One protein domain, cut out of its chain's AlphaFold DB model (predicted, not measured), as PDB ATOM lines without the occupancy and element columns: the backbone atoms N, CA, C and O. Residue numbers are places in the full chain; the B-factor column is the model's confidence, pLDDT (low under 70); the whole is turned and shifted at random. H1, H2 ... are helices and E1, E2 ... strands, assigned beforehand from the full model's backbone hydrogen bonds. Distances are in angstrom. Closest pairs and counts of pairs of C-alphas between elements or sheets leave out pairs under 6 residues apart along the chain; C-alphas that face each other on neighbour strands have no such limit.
ATOM      1  N   LEU A   2     125.940 121.264 153.461       85.75
ATOM      2  CA  LEU A   2     124.683 121.568 154.185       85.75
ATOM      3  C   LEU A   2     124.404 120.629 155.367       85.75
ATOM      4  O   LEU A   2     124.121 121.106 156.456       85.75
ATOM      5  N   ARG A   3     124.617 119.316 155.200       85.12
ATOM      6  CA  ARG A   3     124.583 118.362 156.328       85.12
ATOM      7  C   ARG A   3     125.588 118.695 157.429       85.12
ATOM      8  O   ARG A   3     125.253 118.674 158.599       85.12
ATOM      9  N   GLU A   4     126.807 119.055 157.042       86.81
ATOM     10  CA  GLU A   4     127.839 119.489 157.993       86.81
ATOM     11  C   GLU A   4     127.385 120.734 158.771       86.81
ATOM     12  O   GLU A   4     127.668 120.852 159.956       86.81
ATOM     13  N   MET A   5     126.647 121.648 158.129       84.81
ATOM     14  CA  MET A   5     126.050 122.807 158.792       84.81
ATOM     15  C   MET A   5     124.967 122.403 159.807       84.81
ATOM     16  O   MET A   5     124.912 122.999 160.880       84.81
ATOM     17  N   GLU A   6     124.149 121.383 159.520       85.62
ATOM     18  CA  GLU A   6     123.232 120.812 160.521       85.62
ATOM     19  C   GLU A   6     123.985 120.196 161.702       85.62
ATOM     20  O   GLU A   6     123.597 120.409 162.841       85.62
ATOM     21  N   GLU A   7     125.059 119.445 161.452       84.25
ATOM     22  CA  GLU A   7     125.806 118.728 162.498       84.25
ATOM     23  C   GLU A   7     126.479 119.671 163.503       84.25
ATOM     24  O   GLU A   7     126.644 119.331 164.675       84.25
ATOM     25  N   ILE A   8     126.867 120.865 163.053       80.31
ATOM     26  CA  ILE A   8     127.528 121.868 163.894       80.31
ATOM     27  C   ILE A   8     126.559 122.899 164.479       80.31
ATOM     28  O   ILE A   8     127.004 123.770 165.224       80.31
ATOM     29  N   THR A   9     125.268 122.853 164.147       79.00
ATOM     30  CA  THR A   9     124.274 123.819 164.642       79.00
ATOM     31  C   THR A   9     123.062 123.119 165.248       79.00
ATOM     32  O   THR A   9     122.943 121.900 165.214       79.00
ATOM     33  N   TYR A  10     122.175 123.879 165.890       78.19
ATOM     34  CA  TYR A  10     120.960 123.335 166.494       78.19
ATOM     35  C   TYR A  10     119.734 123.971 165.839       78.19
ATOM     36  O   TYR A  10     119.760 125.185 165.596       78.19
ATOM     37  N   PRO A  11     118.673 123.196 165.551       85.38
ATOM     38  CA  PRO A  11     117.461 123.764 164.996       85.38
ATOM     39  C   PRO A  11     116.840 124.751 165.988       85.38
ATOM     40  O   PRO A  11     116.550 124.432 167.136       85.38
ATOM     41  N   SER A  12     116.614 125.977 165.528       84.94
ATOM     42  CA  SER A  12     115.799 126.971 166.226       84.94
ATOM     43  C   SER A  12     114.340 126.519 166.349       84.94
ATOM     44  O   SER A  12     113.655 126.930 167.281       84.94
ATOM     45  N   LEU A  13     113.873 125.678 165.421       86.75
ATOM     46  CA  LEU A  13     112.570 125.018 165.460       86.75
ATOM     47  C   LEU A  13     112.672 123.652 164.775       86.75
ATOM     48  O   LEU A  13     113.271 123.534 163.708       86.75
ATOM     49  N   GLU A  14     112.067 122.629 165.370       92.31
ATOM     50  CA  GLU A  14     111.953 121.297 164.782       92.31
ATOM     51  C   GLU A  14     110.516 120.788 164.929       92.31
ATOM     52  O   GLU A  14     109.925 120.875 166.003       92.31
ATOM     53  N   SER A  15     109.960 120.273 163.835       92.44
ATOM     54  CA  SER A  15     108.677 119.568 163.790       92.44
ATOM     55  C   SER A  15     108.827 118.260 163.014       92.44
ATOM     56  O   SER A  15     109.910 117.954 162.504       92.44
ATOM     57  N   ASP A  16     107.746 117.496 162.872       93.38
ATOM     58  CA  ASP A  16     107.733 116.269 162.063       93.38
ATOM     59  C   ASP A  16     108.064 116.523 160.584       93.38
ATOM     60  O   ASP A  16     108.601 115.648 159.908       93.38
ATOM     61  N   TYR A  17     107.850 117.752 160.107       93.00
ATOM     62  CA  TYR A  17     108.002 118.130 158.701       93.00
ATOM     63  C   TYR A  17     109.312 118.863 158.406       93.00
ATOM     64  O   TYR A  17     109.861 118.739 157.309       93.00
ATOM     65  N   VAL A  18     109.830 119.648 159.358       94.12
ATOM     66  CA  VAL A  18     110.921 120.590 159.080       94.12
ATOM     67  C   VAL A  18     111.896 120.740 160.242       94.12
ATOM     68  O   VAL A  18     111.512 120.687 161.410       94.12
ATOM     69  N   LYS A  19     113.170 120.977 159.916       93.44
ATOM     70  CA  LYS A  19     114.160 121.553 160.834       93.44
ATOM     71  C   LYS A  19     114.564 122.936 160.340       93.44
ATOM     72  O   LYS A  19     115.021 123.073 159.210       93.44
ATOM     73  N   LEU A  20     114.407 123.949 161.181       91.38
ATOM     74  CA  LEU A  20     114.727 125.340 160.885       91.38
ATOM     75  C   LEU A  20     115.910 125.798 161.733       91.38
ATOM     76  O   LEU A  20     115.869 125.702 162.954       91.38
ATOM     77  N   TYR A  21     116.919 126.379 161.099       90.06
ATOM     78  CA  TYR A  21     118.138 126.890 161.720       90.06
ATOM     79  C   TYR A  21     118.245 128.392 161.430       90.06
ATOM     80  O   TYR A  21     118.741 128.796 160.378       90.06
ATOM     81  N   ALA A  22     117.750 129.230 162.345       85.94
ATOM     82  CA  ALA A  22     117.667 130.685 162.160       85.94
ATOM     83  C   ALA A  22     118.867 131.460 162.744       85.94
ATOM     84  O   ALA A  22     119.037 132.641 162.456       85.94
ATOM     85  N   ASN A  23     119.718 130.803 163.540       82.25
ATOM     86  CA  ASN A  23     120.855 131.428 164.231       82.25
ATOM     87  C   ASN A  23     122.186 131.256 163.475       82.25
ATOM     88  O   ASN A  23     123.244 131.118 164.089       82.25
ATOM     89  N   LEU A  24     122.146 131.225 162.140       88.81
ATOM     90  CA  LEU A  24     123.341 131.145 161.302       88.81
ATOM     91  C   LEU A  24     123.750 132.543 160.853       88.81
ATOM     92  O   LEU A  24     122.906 133.379 160.542       88.81
ATOM     93  N   PHE A  25     125.057 132.789 160.780       89.44
ATOM     94  CA  PHE A  25     125.578 134.092 160.384       89.44
ATOM     95  C   PHE A  25     126.723 133.970 159.394       89.44
ATOM     96  O   PHE A  25     127.637 133.160 159.537       89.44
ATOM     97  N   PHE A  26     126.688 134.852 158.408       90.19
ATOM     98  CA  PHE A  26     127.750 135.070 157.452       90.19
ATOM     99  C   PHE A  26     128.531 136.336 157.841       90.19
ATOM    100  O   PHE A  26     127.989 137.443 157.740       90.19
ATOM    101  N   PRO A  27     129.789 136.214 158.310       90.88
ATOM    102  CA  PRO A  27     130.608 137.376 158.627       90.88
ATOM    103  C   PRO A  27     131.099 138.061 157.346       90.88
ATOM    104  O   PRO A  27     131.745 137.453 156.488       90.88
ATOM    105  N   VAL A  28     130.840 139.362 157.238       89.38
ATOM    106  CA  VAL A  28     131.238 140.208 156.110       89.38
ATOM    107  C   VAL A  28     132.160 141.316 156.603       89.38
ATOM    108  O   VAL A  28     131.838 142.057 157.533       89.38
ATOM    109  N   LYS A  29     133.323 141.453 155.960       87.25
ATOM    110  CA  LYS A  29     134.294 142.506 156.270       87.25
ATOM    111  C   LYS A  29     133.954 143.782 155.496       87.25
ATOM    112  O   LYS A  29     133.991 143.788 154.272       87.25
ATOM    113  N   GLY A  30     133.675 144.860 156.223       82.81
ATOM    114  CA  GLY A  30     133.657 146.233 155.715       82.81
ATOM    115  C   GLY A  30     134.631 147.107 156.509       82.81
ATOM    116  O   GLY A  30     135.726 146.665 156.848       82.81
ATOM    117  N   LYS A  31     134.206 148.326 156.889       83.69
ATOM    118  CA  LYS A  31     134.926 149.159 157.884       83.69
ATOM    119  C   LYS A  31     135.037 148.483 159.259       83.69
ATOM    120  O   LYS A  31     135.927 148.799 160.035       83.69
ATOM    121  N   ARG A  32     134.113 147.564 159.544       91.12
ATOM    122  CA  ARG A  32     134.128 146.618 160.663       91.12
ATOM    123  C   ARG A  32     133.573 145.276 160.189       91.12
ATOM    124  O   ARG A  32     133.109 145.179 159.050       91.12
ATOM    125  N   ILE A  33     133.619 144.264 161.047       90.62
ATOM    126  CA  ILE A  33     132.950 142.989 160.785       90.62
ATOM    127  C   ILE A  33     131.456 143.160 161.058       90.62
ATOM    128  O   ILE A  33     131.061 143.671 162.107       90.62
ATOM    129  N   TRP A  34     130.652 142.746 160.086       92.25
ATOM    130  CA  TRP A  34     129.202 142.678 160.165       92.25
ATOM    131  C   TRP A  34     128.747 141.230 160.091       92.25
ATOM    132  O   TRP A  34     129.306 140.457 159.316       92.25
ATOM    133  N   PHE A  35     127.702 140.885 160.833       91.62
ATOM    134  CA  PHE A  35     127.070 139.573 160.751       91.62
ATOM    135  C   PHE A  35     125.764 139.673 159.969       91.62
ATOM    136  O   PHE A  35     124.859 140.422 160.340       91.62
ATOM    137  N   VAL A  36     125.687 138.947 158.858       90.56
ATOM    138  CA  VAL A  36     124.477 138.815 158.042       90.56
ATOM    139  C   VAL A  36     123.778 137.520 158.451       90.56
ATOM    140  O   VAL A  36     124.412 136.472 158.340       90.56
ATOM    141  N   PRO A  37     122.533 137.559 158.952       89.88
ATOM    142  CA  PRO A  37     121.817 136.347 159.305       89.88
ATOM    143  C   PRO A  37     121.505 135.523 158.056       89.88
ATOM    144  O   PRO A  37     121.261 136.051 156.970       89.88
ATOM    145  N   LEU A  38     121.523 134.212 158.240       91.19
ATOM    146  CA  LEU A  38     121.187 133.206 157.251       91.19
ATOM    147  C   LEU A  38     120.218 132.228 157.907       91.19
ATOM    148  O   LEU A  38     120.329 131.923 159.093       91.19
ATOM    149  N   THR A  39     119.265 131.728 157.135       90.25
ATOM    150  CA  THR A  39     118.386 130.648 157.576       90.25
ATOM    151  C   THR A  39     118.649 129.414 156.734       90.25
ATOM    152  O   THR A  39     118.707 129.508 155.510       90.25
ATOM    153  N   LEU A  40     118.828 128.273 157.391       91.62
ATOM    154  CA  LEU A  40     118.822 126.962 156.750       91.62
ATOM    155  C   LEU A  40     117.544 126.243 157.172       91.62
ATOM    156  O   LEU A  40     117.205 126.219 158.352       91.62
ATOM    157  N   THR A  41     116.859 125.641 156.217       92.88
ATOM    158  CA  THR A  41     115.653 124.849 156.437       92.88
ATOM    159  C   THR A  41     115.868 123.486 155.800       92.88
ATOM    160  O   THR A  41     116.278 123.414 154.647       92.88
ATOM    161  N   TYR A  42     115.606 122.411 156.534       93.12
ATOM    162  CA  TYR A  42     115.604 121.047 156.012       93.12
ATOM    163  C   TYR A  42     114.186 120.484 156.052       93.12
ATOM    164  O   TYR A  42     113.603 120.351 157.131       93.12
ATOM    165  N   PHE A  43     113.643 120.149 154.884       92.38
ATOM    166  CA  PHE A  43     112.330 119.532 154.725       92.38
ATOM    167  C   PHE A  43     112.472 118.009 154.799       92.38
ATOM    168  O   PHE A  43     113.072 117.381 153.927       92.38
ATOM    169  N   LYS A  44     111.938 117.406 155.865       91.25
ATOM    170  CA  LYS A  44     112.140 115.984 156.189       91.25
ATOM    171  C   LYS A  44     111.494 115.052 155.163       91.25
ATOM    172  O   LYS A  44     112.090 114.030 154.839       91.25
ATOM    173  N   GLU A  45     110.321 115.422 154.650       90.50
ATOM    174  CA  GLU A  45     109.559 114.619 153.685       90.50
ATOM    175  C   GLU A  45     110.251 114.521 152.324       90.50
ATOM    176  O   GLU A  45     110.343 113.442 151.747       90.50
ATOM    177  N   THR A  46     110.763 115.643 151.816       88.94
ATOM    178  CA  THR A  46     111.384 115.716 150.487       88.94
ATOM    179  C   THR A  46     112.890 115.473 150.523       88.94
ATOM    180  O   THR A  46     113.493 115.145 149.505       88.94
ATOM    181  N   GLY A  47     113.526 115.632 151.688       88.44
ATOM    182  CA  GLY A  47     114.981 115.650 151.803       88.44
ATOM    183  C   GLY A  47     115.623 116.896 151.180       88.44
ATOM    184  O   GLY A  47     116.813 116.861 150.855       88.44
ATOM    185  N   GLU A  48     114.854 117.972 150.990       90.19
ATOM    186  CA  GLU A  48     115.313 119.240 150.413       90.19
ATOM    187  C   GLU A  48     115.892 120.168 151.491       90.19
ATOM    188  O   GLU A  48     115.365 120.279 152.601       90.19
ATOM    189  N   TYR A  49     116.962 120.879 151.140       90.50
ATOM    190  CA  TYR A  49     117.469 122.020 151.890       90.50
ATOM    191  C   TYR A  49     117.096 123.327 151.210       90.50
ATOM    192  O   TYR A  49     117.351 123.502 150.022       90.50
ATOM    193  N   GLU A  50     116.623 124.288 151.993       91.00
ATOM    194  CA  GLU A  50     116.451 125.675 151.586       91.00
ATOM    195  C   GLU A  50     117.387 126.574 152.404       91.00
ATOM    196  O   GLU A  50     117.394 126.545 153.633       91.00
ATOM    197  N   ILE A  51     118.187 127.389 151.718       89.69
ATOM    198  CA  ILE A  51     119.008 128.443 152.309       89.69
ATOM    199  C   ILE A  51     118.390 129.782 151.948       89.69
ATOM    200  O   ILE A  51     118.256 130.110 150.766       89.69
ATOM    201  N   ARG A  52     118.093 130.587 152.963       88.19
ATOM    202  CA  ARG A  52     117.621 131.958 152.794       88.19
ATOM    203  C   ARG A  52     118.656 132.950 153.297       88.19
ATOM    204  O   ARG A  52     119.100 132.877 154.444       88.19
ATOM    205  N   ILE A  53     119.019 133.883 152.427       83.62
ATOM    206  CA  ILE A  53     119.840 135.051 152.748       83.62
ATOM    207  C   ILE A  53     119.071 136.251 152.214       83.62
ATOM    208  O   ILE A  53     118.930 136.395 151.000       83.62
ATOM    209  N   ASP A  54     118.570 137.096 153.111       75.38
ATOM    210  CA  ASP A  54     117.697 138.214 152.739       75.38
ATOM    211  C   ASP A  54     116.475 137.738 151.917       75.38
ATOM    212  O   ASP A  54     115.817 136.764 152.292       75.38
ATOM    213  N   HIS A  55     116.191 138.376 150.779       71.06
ATOM    214  CA  HIS A  55     115.139 137.982 149.840       71.06
ATOM    215  C   HIS A  55     115.558 136.864 148.865       71.06
ATOM    216  O   HIS A  55     114.759 136.444 148.031       71.06
ATOM    217  N   SER A  56     116.802 136.374 148.940       79.62
ATOM    218  CA  SER A  56     117.301 135.308 148.065       79.62
ATOM    219  C   SER A  56     117.098 133.937 148.696       79.62
ATOM    220  O   SER A  56     117.443 133.718 149.860       79.62
ATOM    221  N   THR A  57     116.582 133.002 147.901       85.31
ATOM    222  CA  THR A  57     116.337 131.619 148.315       85.31
ATOM    223  C   THR A  57     117.078 130.669 147.385       85.31
ATOM    224  O   THR A  57     116.981 130.787 146.166       85.31
ATOM    225  N   PHE A  58     117.810 129.724 147.964       85.75
ATOM    226  CA  PHE A  58     118.517 128.673 147.244       85.75
ATOM    227  C   PHE A  58     118.044 127.322 147.750       85.75
ATOM    228  O   PHE A  58     118.004 127.107 148.958       85.75
ATOM    229  N   ARG A  59     117.708 126.417 146.833       86.31
ATOM    230  CA  ARG A  59     117.254 125.064 147.159       86.31
ATOM    231  C   ARG A  59     118.248 124.038 146.646       86.31
ATOM    232  O   ARG A  59     118.881 124.266 145.617       86.31
ATOM    233  N   ALA A  60     118.410 122.958 147.394       83.50
ATOM    234  CA  ALA A  60     119.267 121.842 147.028       83.50
ATOM    235  C   ALA A  60     118.681 120.540 147.572       83.50
ATOM    236  O   ALA A  60     118.398 120.435 148.768       83.50
ATOM    237  N   ASN A  61     118.548 119.531 146.719       79.62
ATOM    238  CA  ASN A  61     118.067 118.219 147.133       79.62
ATOM    239  C   ASN A  61     119.200 117.330 147.643       79.62
ATOM    240  O   ASN A  61     120.364 117.409 147.237       79.62
ATOM    241  N   LYS A  62     118.849 116.414 148.542       68.44
ATOM    242  CA  LYS A  62     119.755 115.369 149.006       68.44
ATOM    243  C   LYS A  62     120.185 114.473 147.836       68.44
ATOM    244  O   LYS A  62     119.392 113.702 147.318       68.44
ATOM    245  N   GLY A  63     121.473 114.527 147.491       65.00
ATOM    246  CA  GLY A  63     122.064 113.717 146.417       65.00
ATOM    247  C   GLY A  63     122.304 114.474 145.111       65.00
ATOM    248  O   GLY A  63     122.945 113.918 144.227       65.00
ATOM    249  N   GLU A  64     121.867 115.734 145.001       68.69
ATOM    250  CA  GLU A  64     122.250 116.589 143.873       68.69
ATOM    251  C   GLU A  64     123.760 116.847 143.868       68.69
ATOM    252  O   GLU A  64     124.380 117.121 144.905       68.69
ATOM    253  N   GLU A  65     124.362 116.765 142.680       62.22
ATOM    254  CA  GLU A  65     125.772 117.074 142.515       62.22
ATOM    255  C   GLU A  65     126.052 118.544 142.841       62.22
ATOM    256  O   GLU A  65     125.342 119.466 142.435       62.22
ATOM    257  N   GLN A  66     127.178 118.781 143.520       60.84
ATOM    258  CA  GLN A  66     127.652 120.128 143.849       60.84
ATOM    259  C   GLN A  66     127.881 121.011 142.607       60.84
ATOM    260  O   GLN A  66     128.029 122.225 142.751       60.84
ATOM    261  N   SER A  67     127.949 120.430 141.406       60.44
ATOM    262  CA  SER A  67     128.121 121.112 140.117       60.44
ATOM    263  C   SER A  67     126.992 122.108 139.810       60.44
ATOM    264  O   SER A  67     127.248 123.116 139.155       60.44
ATOM    265  N   HIS A  68     125.789 121.907 140.361       66.38
ATOM    266  CA  HIS A  68     124.637 122.802 140.171       66.38
ATOM    267  C   HIS A  68     124.612 124.014 141.117       66.38
ATOM    268  O   HIS A  68     123.841 124.953 140.916       66.38
ATOM    269  N   ILE A  69     125.477 124.034 142.135       72.00
ATOM    270  CA  ILE A  69     125.601 125.149 143.077       72.00
ATOM    271  C   ILE A  69     126.726 126.070 142.604       72.00
ATOM    272  O   ILE A  69     127.863 125.628 142.422       72.00
ATOM    273  N   SER A  70     126.445 127.368 142.466       80.69
ATOM    274  CA  SER A  70     127.467 128.341 142.067       80.69
ATOM    275  C   SER A  70     128.640 128.364 143.055       80.69
ATOM    276  O   SER A  70     128.469 128.280 144.276       80.69
ATOM    277  N   ASP A  71     129.863 128.540 142.553       84.06
ATOM    278  CA  ASP A  71     131.052 128.584 143.414       84.06
ATOM    279  C   ASP A  71     131.020 129.747 144.412       84.06
ATOM    280  O   ASP A  71     131.612 129.677 145.491       84.06
ATOM    281  N   GLN A  72     130.305 130.821 144.075       82.12
ATOM    282  CA  GLN A  72     130.045 131.921 144.997       82.12
ATOM    283  C   GLN A  72     129.239 131.448 146.211       82.12
ATOM    284  O   GLN A  72     129.653 131.704 147.343       82.12
ATOM    285  N   LEU A  73     128.149 130.708 145.996       82.75
ATOM    286  CA  LEU A  73     127.315 130.190 147.077       82.75
ATOM    287  C   LEU A  73     128.062 129.146 147.915       82.75
ATOM    288  O   LEU A  73     128.021 129.211 149.143       82.75
ATOM    289  N   LYS A  74     128.852 128.264 147.287       85.69
ATOM    290  CA  LYS A  74     129.740 127.339 148.020       85.69
ATOM    291  C   LYS A  74     130.681 128.089 148.964       85.69
ATOM    292  O   LYS A  74     130.826 127.706 150.124       85.69
ATOM    293  N   ARG A  75     131.299 129.187 148.508       87.81
ATOM    294  CA  ARG A  75     132.176 130.019 149.356       87.81
ATOM    295  C   ARG A  75     131.429 130.659 150.525       87.81
ATOM    296  O   ARG A  75     131.994 130.737 151.614       87.81
ATOM    297  N   VAL A  76     130.189 131.104 150.316       87.69
ATOM    298  CA  VAL A  76     129.339 131.641 151.390       87.69
ATOM    299  C   VAL A  76     129.029 130.552 152.416       87.69
ATOM    300  O   VAL A  76     129.333 130.734 153.591       87.69
ATOM    301  N   ILE A  77     128.532 129.393 151.972       88.50
ATOM    302  CA  ILE A  77     128.200 128.251 152.837       88.50
ATOM    303  C   ILE A  77     129.424 127.817 153.649       88.50
ATOM    304  O   ILE A  77     129.327 127.658 154.863       88.50
ATOM    305  N   LYS A  78     130.592 127.681 153.008       90.31
ATOM    306  CA  LYS A  78     131.837 127.311 153.697       90.31
ATOM    307  C   LYS A  78     132.194 128.310 154.800       90.31
ATOM    308  O   LYS A  78     132.487 127.903 155.914       90.31
ATOM    309  N   ARG A  79     132.117 129.614 154.519       90.62
ATOM    310  CA  ARG A  79     132.398 130.654 155.523       90.62
ATOM    311  C   ARG A  79     131.424 130.619 156.698       90.62
ATOM    312  O   ARG A  79     131.844 130.879 157.819       90.62
ATOM    313  N   VAL A  80     130.153 130.308 156.452       90.38
ATOM    314  CA  VAL A  80     129.152 130.142 157.518       90.38
ATOM    315  C   VAL A  80     129.487 128.927 158.380       90.38
ATOM    316  O   VAL A  80     129.456 129.038 159.599       90.38
ATOM    317  N   ILE A  81     129.879 127.803 157.771       90.06
ATOM    318  CA  ILE A  81     130.334 126.600 158.488       90.06
ATOM    319  C   ILE A  81     131.554 126.915 159.357       90.06
ATOM    320  O   ILE A  81     131.552 126.633 160.554       90.06
ATOM    321  N   ASP A  82     132.583 127.524 158.766       89.88
ATOM    322  CA  ASP A  82     133.821 127.875 159.466       89.88
ATOM    323  C   ASP A  82     133.529 128.815 160.647       89.88
ATOM    324  O   ASP A  82     134.041 128.625 161.752       89.88
ATOM    325  N   PHE A  83     132.643 129.794 160.448       88.62
ATOM    326  CA  PHE A  83     132.233 130.714 161.500       88.62
ATOM    327  C   PHE A  83     131.382 130.045 162.588       88.62
ATOM    328  O   PHE A  83     131.615 130.292 163.770       88.62
ATOM    329  N   ALA A  84     130.445 129.165 162.233       85.69
ATOM    330  CA  ALA A  84     129.640 128.420 163.199       85.69
ATOM    331  C   ALA A  84     130.516 127.524 164.094       85.69
ATOM    332  O   ALA A  84     130.330 127.496 165.312       85.69
ATOM    333  N   LYS A  85     131.542 126.874 163.523       86.06
ATOM    334  CA  LYS A  85     132.549 126.121 164.293       86.06
ATOM    335  C   LYS A  85     133.295 127.016 165.284       86.06
ATOM    336  O   LYS A  85     133.446 126.639 166.443       86.06
ATOM    337  N   LEU A  86     133.719 128.208 164.858       84.06
ATOM    338  CA  LEU A  86     134.356 129.182 165.754       84.06
ATOM    339  C   LEU A  86     133.414 129.623 166.881       84.06
ATOM    340  O   LEU A  86     133.842 129.714 168.031       84.06
ATOM    341  N   CYS A  87     132.135 129.851 166.574       80.06
ATOM    342  CA  CYS A  87     131.148 130.249 167.572       80.06
ATOM    343  C   CYS A  87     130.968 129.178 168.650       80.06
ATOM    344  O   CYS A  87     131.044 129.497 169.834       80.06
ATOM    345  N   ASN A  88     130.841 127.907 168.258       74.19
ATOM    346  CA  ASN A  88     130.728 126.795 169.205       74.19
ATOM    347  C   ASN A  88     131.903 126.716 170.190       74.19
ATOM    348  O   ASN A  88     131.709 126.321 171.341       74.19
ATOM    349  N   CYS A  89     133.102 127.109 169.759       72.50
ATOM    350  CA  CYS A  89     134.299 127.085 170.594       72.50
ATOM    351  C   CYS A  89     134.455 128.338 171.470       72.50
ATOM    352  O   CYS A  89     134.899 128.227 172.610       72.50
ATOM    353  N   PHE A  90     134.108 129.525 170.957       70.69
ATOM    354  CA  PHE A  90     134.598 130.787 171.527       70.69
ATOM    355  C   PHE A  90     133.534 131.862 171.783       70.69
ATOM    356  O   PHE A  90     133.830 132.821 172.490       70.69
ATOM    357  N   MET A  91     132.315 131.749 171.242       69.62
ATOM    358  CA  MET A  91     131.312 132.820 171.327       69.62
ATOM    359  C   MET A  91     129.957 132.317 171.815       69.62
ATOM    360  O   MET A  91     129.411 131.345 171.304       69.62
ATOM    361  N   GLU A  92     129.375 133.012 172.791       73.06
ATOM    362  CA  GLU A  92     128.040 132.666 173.305       73.06
ATOM    363  C   GLU A  92     126.925 133.473 172.640       73.06
ATOM    364  O   GLU A  92     125.792 132.997 172.537       73.06
ATOM    365  N   TYR A  93     127.251 134.674 172.161       80.25
ATOM    366  CA  TYR A  93     126.301 135.632 171.617       80.25
ATOM    367  C   TYR A  93     126.947 136.507 170.536       80.25
ATOM    368  O   TYR A  93     128.148 136.787 170.576       80.25
ATOM    369  N   ILE A  94     126.139 136.955 169.574       84.00
ATOM    370  CA  ILE A  94     126.479 138.079 168.692       84.00
ATOM    371  C   ILE A  94     125.679 139.288 169.164       84.00
ATOM    372  O   ILE A  94     124.449 139.250 169.056       84.00
ATOM    373  N   PRO A  95     126.330 140.365 169.637       85.50
ATOM    374  CA  PRO A  95     125.613 141.573 170.009       85.50
ATOM    375  C   PRO A  95     124.878 142.167 168.802       85.50
ATOM    376  O   PRO A  95     125.396 142.183 167.676       85.50
ATOM    377  N   THR A  96     123.672 142.686 169.030       84.75
ATOM    378  CA  THR A  96     122.806 143.240 167.976       84.75
ATOM    379  C   THR A  96     123.518 144.332 167.174       84.75
ATOM    380  O   THR A  96     123.371 144.432 165.954       84.75
ATOM    381  N   GLU A  97     124.376 145.124 167.823       87.62
ATOM    382  CA  GLU A  97     125.172 146.177 167.207       87.62
ATOM    383  C   GLU A  97     126.259 145.678 166.245       87.62
ATOM    384  O   GLU A  97     126.816 146.509 165.514       87.62
ATOM    385  N   HIS A  98     126.497 144.370 166.149       89.06
ATOM    386  CA  HIS A  98     127.348 143.748 165.135       89.06
ATOM    387  C   HIS A  98     126.564 143.057 164.006       89.06
ATOM    388  O   HIS A  98     127.135 142.804 162.943       89.06
ATOM    389  N   VAL A  99     125.256 142.826 164.161       89.88
ATOM    390  CA  VAL A  99     124.383 142.369 163.061       89.88
ATOM    391  C   VAL A  99     124.266 143.477 162.018       89.88
ATOM    392  O   VAL A  99     124.195 144.647 162.377       89.88
ATOM    393  N   HIS A 100     124.273 143.182 160.722       90.62
ATOM    394  CA  HIS A 100     124.172 144.237 159.710       90.62
ATOM    395  C   HIS A 100     122.831 145.010 159.840       90.62
ATOM    396  O   HIS A 100     121.794 144.367 159.995       90.62
ATOM    397  N   PRO A 101     122.801 146.362 159.774       91.06
ATOM    398  CA  PRO A 101     121.595 147.159 160.059       91.06
ATOM    399  C   PRO A 101     120.355 146.826 159.219       91.06
ATOM    400  O   PRO A 101     119.243 147.031 159.682       91.06
ATOM    401  N   LEU A 102     120.544 146.283 158.011       89.75
ATOM    402  CA  LEU A 102     119.463 145.767 157.155       89.75
ATOM    403  C   LEU A 102     118.608 144.684 157.835       89.75
ATOM    404  O   LEU A 102     117.448 144.523 157.493       89.75
ATOM    405  N   TYR A 103     119.173 143.951 158.792       88.31
ATOM    406  CA  TYR A 103     118.503 142.825 159.447       88.31
ATOM    407  C   TYR A 103     118.140 143.112 160.897       88.31
ATOM    408  O   TYR A 103     117.705 142.224 161.625       88.31
ATOM    409  N   ARG A 104     118.361 144.345 161.346       90.19
ATOM    410  CA  ARG A 104     117.917 144.779 162.663       90.19
ATOM    411  C   ARG A 104     116.544 145.387 162.542       90.19
ATOM    412  O   ARG A 104     116.268 146.089 161.573       90.19
ATOM    413  N   ARG A 105     115.741 145.198 163.574       91.88
ATOM    414  CA  ARG A 105     114.485 145.916 163.727       91.88
ATOM    415  C   ARG A 105     114.706 147.175 164.537       91.88
ATOM    416  O   ARG A 105     115.561 147.246 165.424       91.88
ATOM    417  N   SER A 305     118.139 144.363 172.107       73.06
ATOM    418  CA  SER A 305     118.202 142.946 172.428       73.06
ATOM    419  C   SER A 305     119.633 142.609 172.818       73.06
ATOM    420  O   SER A 305     120.574 143.154 172.224       73.06
ATOM    421  N   ASP A 306     119.789 141.698 173.778       62.38
ATOM    422  CA  ASP A 306     121.087 141.253 174.308       62.38
ATOM    423  C   ASP A 306     121.964 140.556 173.247       62.38
ATOM    424  O   ASP A 306     123.118 140.205 173.494       62.38
ATOM    425  N   GLY A 307     121.433 140.384 172.033       67.44
ATOM    426  CA  GLY A 307     122.081 139.746 170.905       67.44
ATOM    427  C   GLY A 307     121.420 138.422 170.547       67.44
ATOM    428  O   GLY A 307     120.419 138.006 171.130       67.44
ATOM    429  N   VAL A 308     121.994 137.742 169.562       71.38
ATOM    430  CA  VAL A 308     121.537 136.409 169.165       71.38
ATOM    431  C   VAL A 308     122.381 135.374 169.893       71.38
ATOM    432  O   VAL A 308     123.592 135.303 169.682       71.38
ATOM    433  N   CYS A 309     121.743 134.597 170.773       67.25
ATOM    434  CA  CYS A 309     122.391 133.499 171.483       67.25
ATOM    435  C   CYS A 309     122.746 132.381 170.498       67.25
ATOM    436  O   CYS A 309     121.891 131.886 169.759       67.25
ATOM    437  N   LEU A 310     124.014 131.980 170.508       69.62
ATOM    438  CA  LEU A 310     124.555 130.957 169.616       69.62
ATOM    439  C   LEU A 310     124.750 129.605 170.314       69.62
ATOM    440  O   LEU A 310     124.960 128.599 169.642       69.62
ATOM    441  N   LYS A 311     124.695 129.558 171.655       62.34
ATOM    442  CA  LYS A 311     125.038 128.360 172.434       62.34
ATOM    443  C   LYS A 311     123.844 127.483 172.816       62.34
ATOM    444  O   LYS A 311     122.809 127.921 173.310       62.34
ATOM    445  N   ARG A 312     124.111 126.179 172.718       55.34
ATOM    446  CA  ARG A 312     123.254 125.009 172.973       55.34
ATOM    447  C   ARG A 312     122.498 124.981 174.315       55.34
ATOM    448  O   ARG A 312     121.397 124.448 174.358       55.34
ATOM    449  N   LYS A 313     123.058 125.513 175.412       49.34
ATOM    450  CA  LYS A 313     122.493 125.334 176.770       49.34
ATOM    451  C   LYS A 313     121.280 126.222 177.092       49.34
ATOM    452  O   LYS A 313     120.532 125.876 177.995       49.34
ATOM    453  N   TYR A 314     121.061 127.319 176.364       44.06
ATOM    454  CA  TYR A 314     119.980 128.271 176.673       44.06
ATOM    455  C   TYR A 314     118.646 127.953 175.975       44.06
ATOM    456  O   TYR A 314     117.593 128.393 176.427       44.06
ATOM    457  N   LEU A 315     118.673 127.191 174.876       46.84
ATOM    458  CA  LEU A 315     117.461 126.798 174.143       46.84
ATOM    459  C   LEU A 315     116.757 125.594 174.786       46.84
ATOM    460  O   LEU A 315     115.537 125.501 174.724       46.84
ATOM    461  N   GLN A 316     117.508 124.718 175.464       44.62
ATOM    462  CA  GLN A 316     116.947 123.564 176.176       44.62
ATOM    463  C   GLN A 316     116.223 123.952 177.477       44.62
ATOM    464  O   GLN A 316     115.250 123.301 177.825       44.62
ATOM    465  N   SER A 317     116.628 125.030 178.160       42.19
ATOM    466  CA  SER A 317     116.005 125.470 179.423       42.19
ATOM    467  C   SER A 317     114.721 126.294 179.256       42.19
ATOM    468  O   SER A 317     114.097 126.643 180.251       42.19
ATOM    469  N   LYS A 318     114.330 126.635 178.019       41.25
ATOM    470  CA  LYS A 318     113.049 127.303 177.709       41.25
ATOM    471  C   LYS A 318     111.994 126.367 177.107       41.25
ATOM    472  O   LYS A 318     110.885 126.816 176.839       41.25
TER     473      LYS A 318
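AT A GLANCE: This is residues 2 to 105 and 305 to 318 of the 320 residues of an uncharacterized protein of Candidatus Acidianus copahuensis (UniProt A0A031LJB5). A twisted sheet of four antiparallel strands forms a wall, and the long helix H2 crosses one face of it, with the short helix H1 side by side with H2 on that same face. The E1-E2 hairpin is the long part of the wall, and its turn end, residues 29 to 33, reaches past the shorter strands E3 and E4; H3, at the end of the printed part, is off the sheet. There are 118 printed residues with three named helices and four named strands, in the order H1 E1 E2 E3 E4 H2 H3; the sheet order is E1 E2 E3 E4 and the class is mixed, helices and strands. The whole is compact, with a radius of gyration of the C-alphas of 14.4 A and spans of 38 by 36 by 28 A.

HOW THE PARTS SIT: E1, residues 18 to 29, and E2, residues 33 to 43, form a hairpin at 158 degrees, with N 21 and O 40 at 2.8 A. E3, residues 48 to 53, pairs with E2 residues 38 to 43, with N 41 and O 50 at 2.8 A. E4, residues 56 to 61, is an edge strand beside E3, with N 51 and O 58 at 2.8 A. These four strands form a meander, each the antiparallel neighbour of the one before. H2, residues 71 to 90, is on the sheet at a height of 8.6 A and runs across the strands, at 86 degrees to E1 on the local plane. The closest C-alphas of H2 and E1, those of Val 80 and Phe 26, are 5.1 A apart. H1, residues 2 to 7, lies on the same face at a height of 9.4 A, only just over E2, with 3 of its C-alphas falling there. H1 and H2 touch at a shallow tilt of 9 degrees, the same way; their closest C-alphas, Met 5 and Ile 81, are 5.7 A apart. H3, residues 313 to 316, is apart from H1 and H2 and not on the sheet. In H1 and H2 every O i to N i+4 pair is within hydrogen-bond range; H3 is too short for one.

IN THESE COORDINATES: E1 is 32.2 A long and E2 31.8 A, E3 16.6 A and E4 17.1 A. E1 begins at C-alpha 18 (110.921, 120.590, 159.080). H2 is 28.4 A long and ends at C-alpha 90 (134.598, 130.787, 171.527). H1 is 8.9 A long and H3 5.9 A, ending at C-alpha 316 (116.947, 123.564, 176.176).

THE WHOLE: The two C-alphas farthest apart, Lys 31 and Glu 45, are 43.1 A apart. Residues 106 to 304 are not printed, and C-alphas 105 and 305 are 9.9 A apart across the cut. Residues 93 to 94 pair with 308 to 309, antiparallel. Of the links printed whole, none is long. Mean pLDDT of the printed part is 81.6; 20 residues are under 70, among them 62 to 68 and 309 to 318.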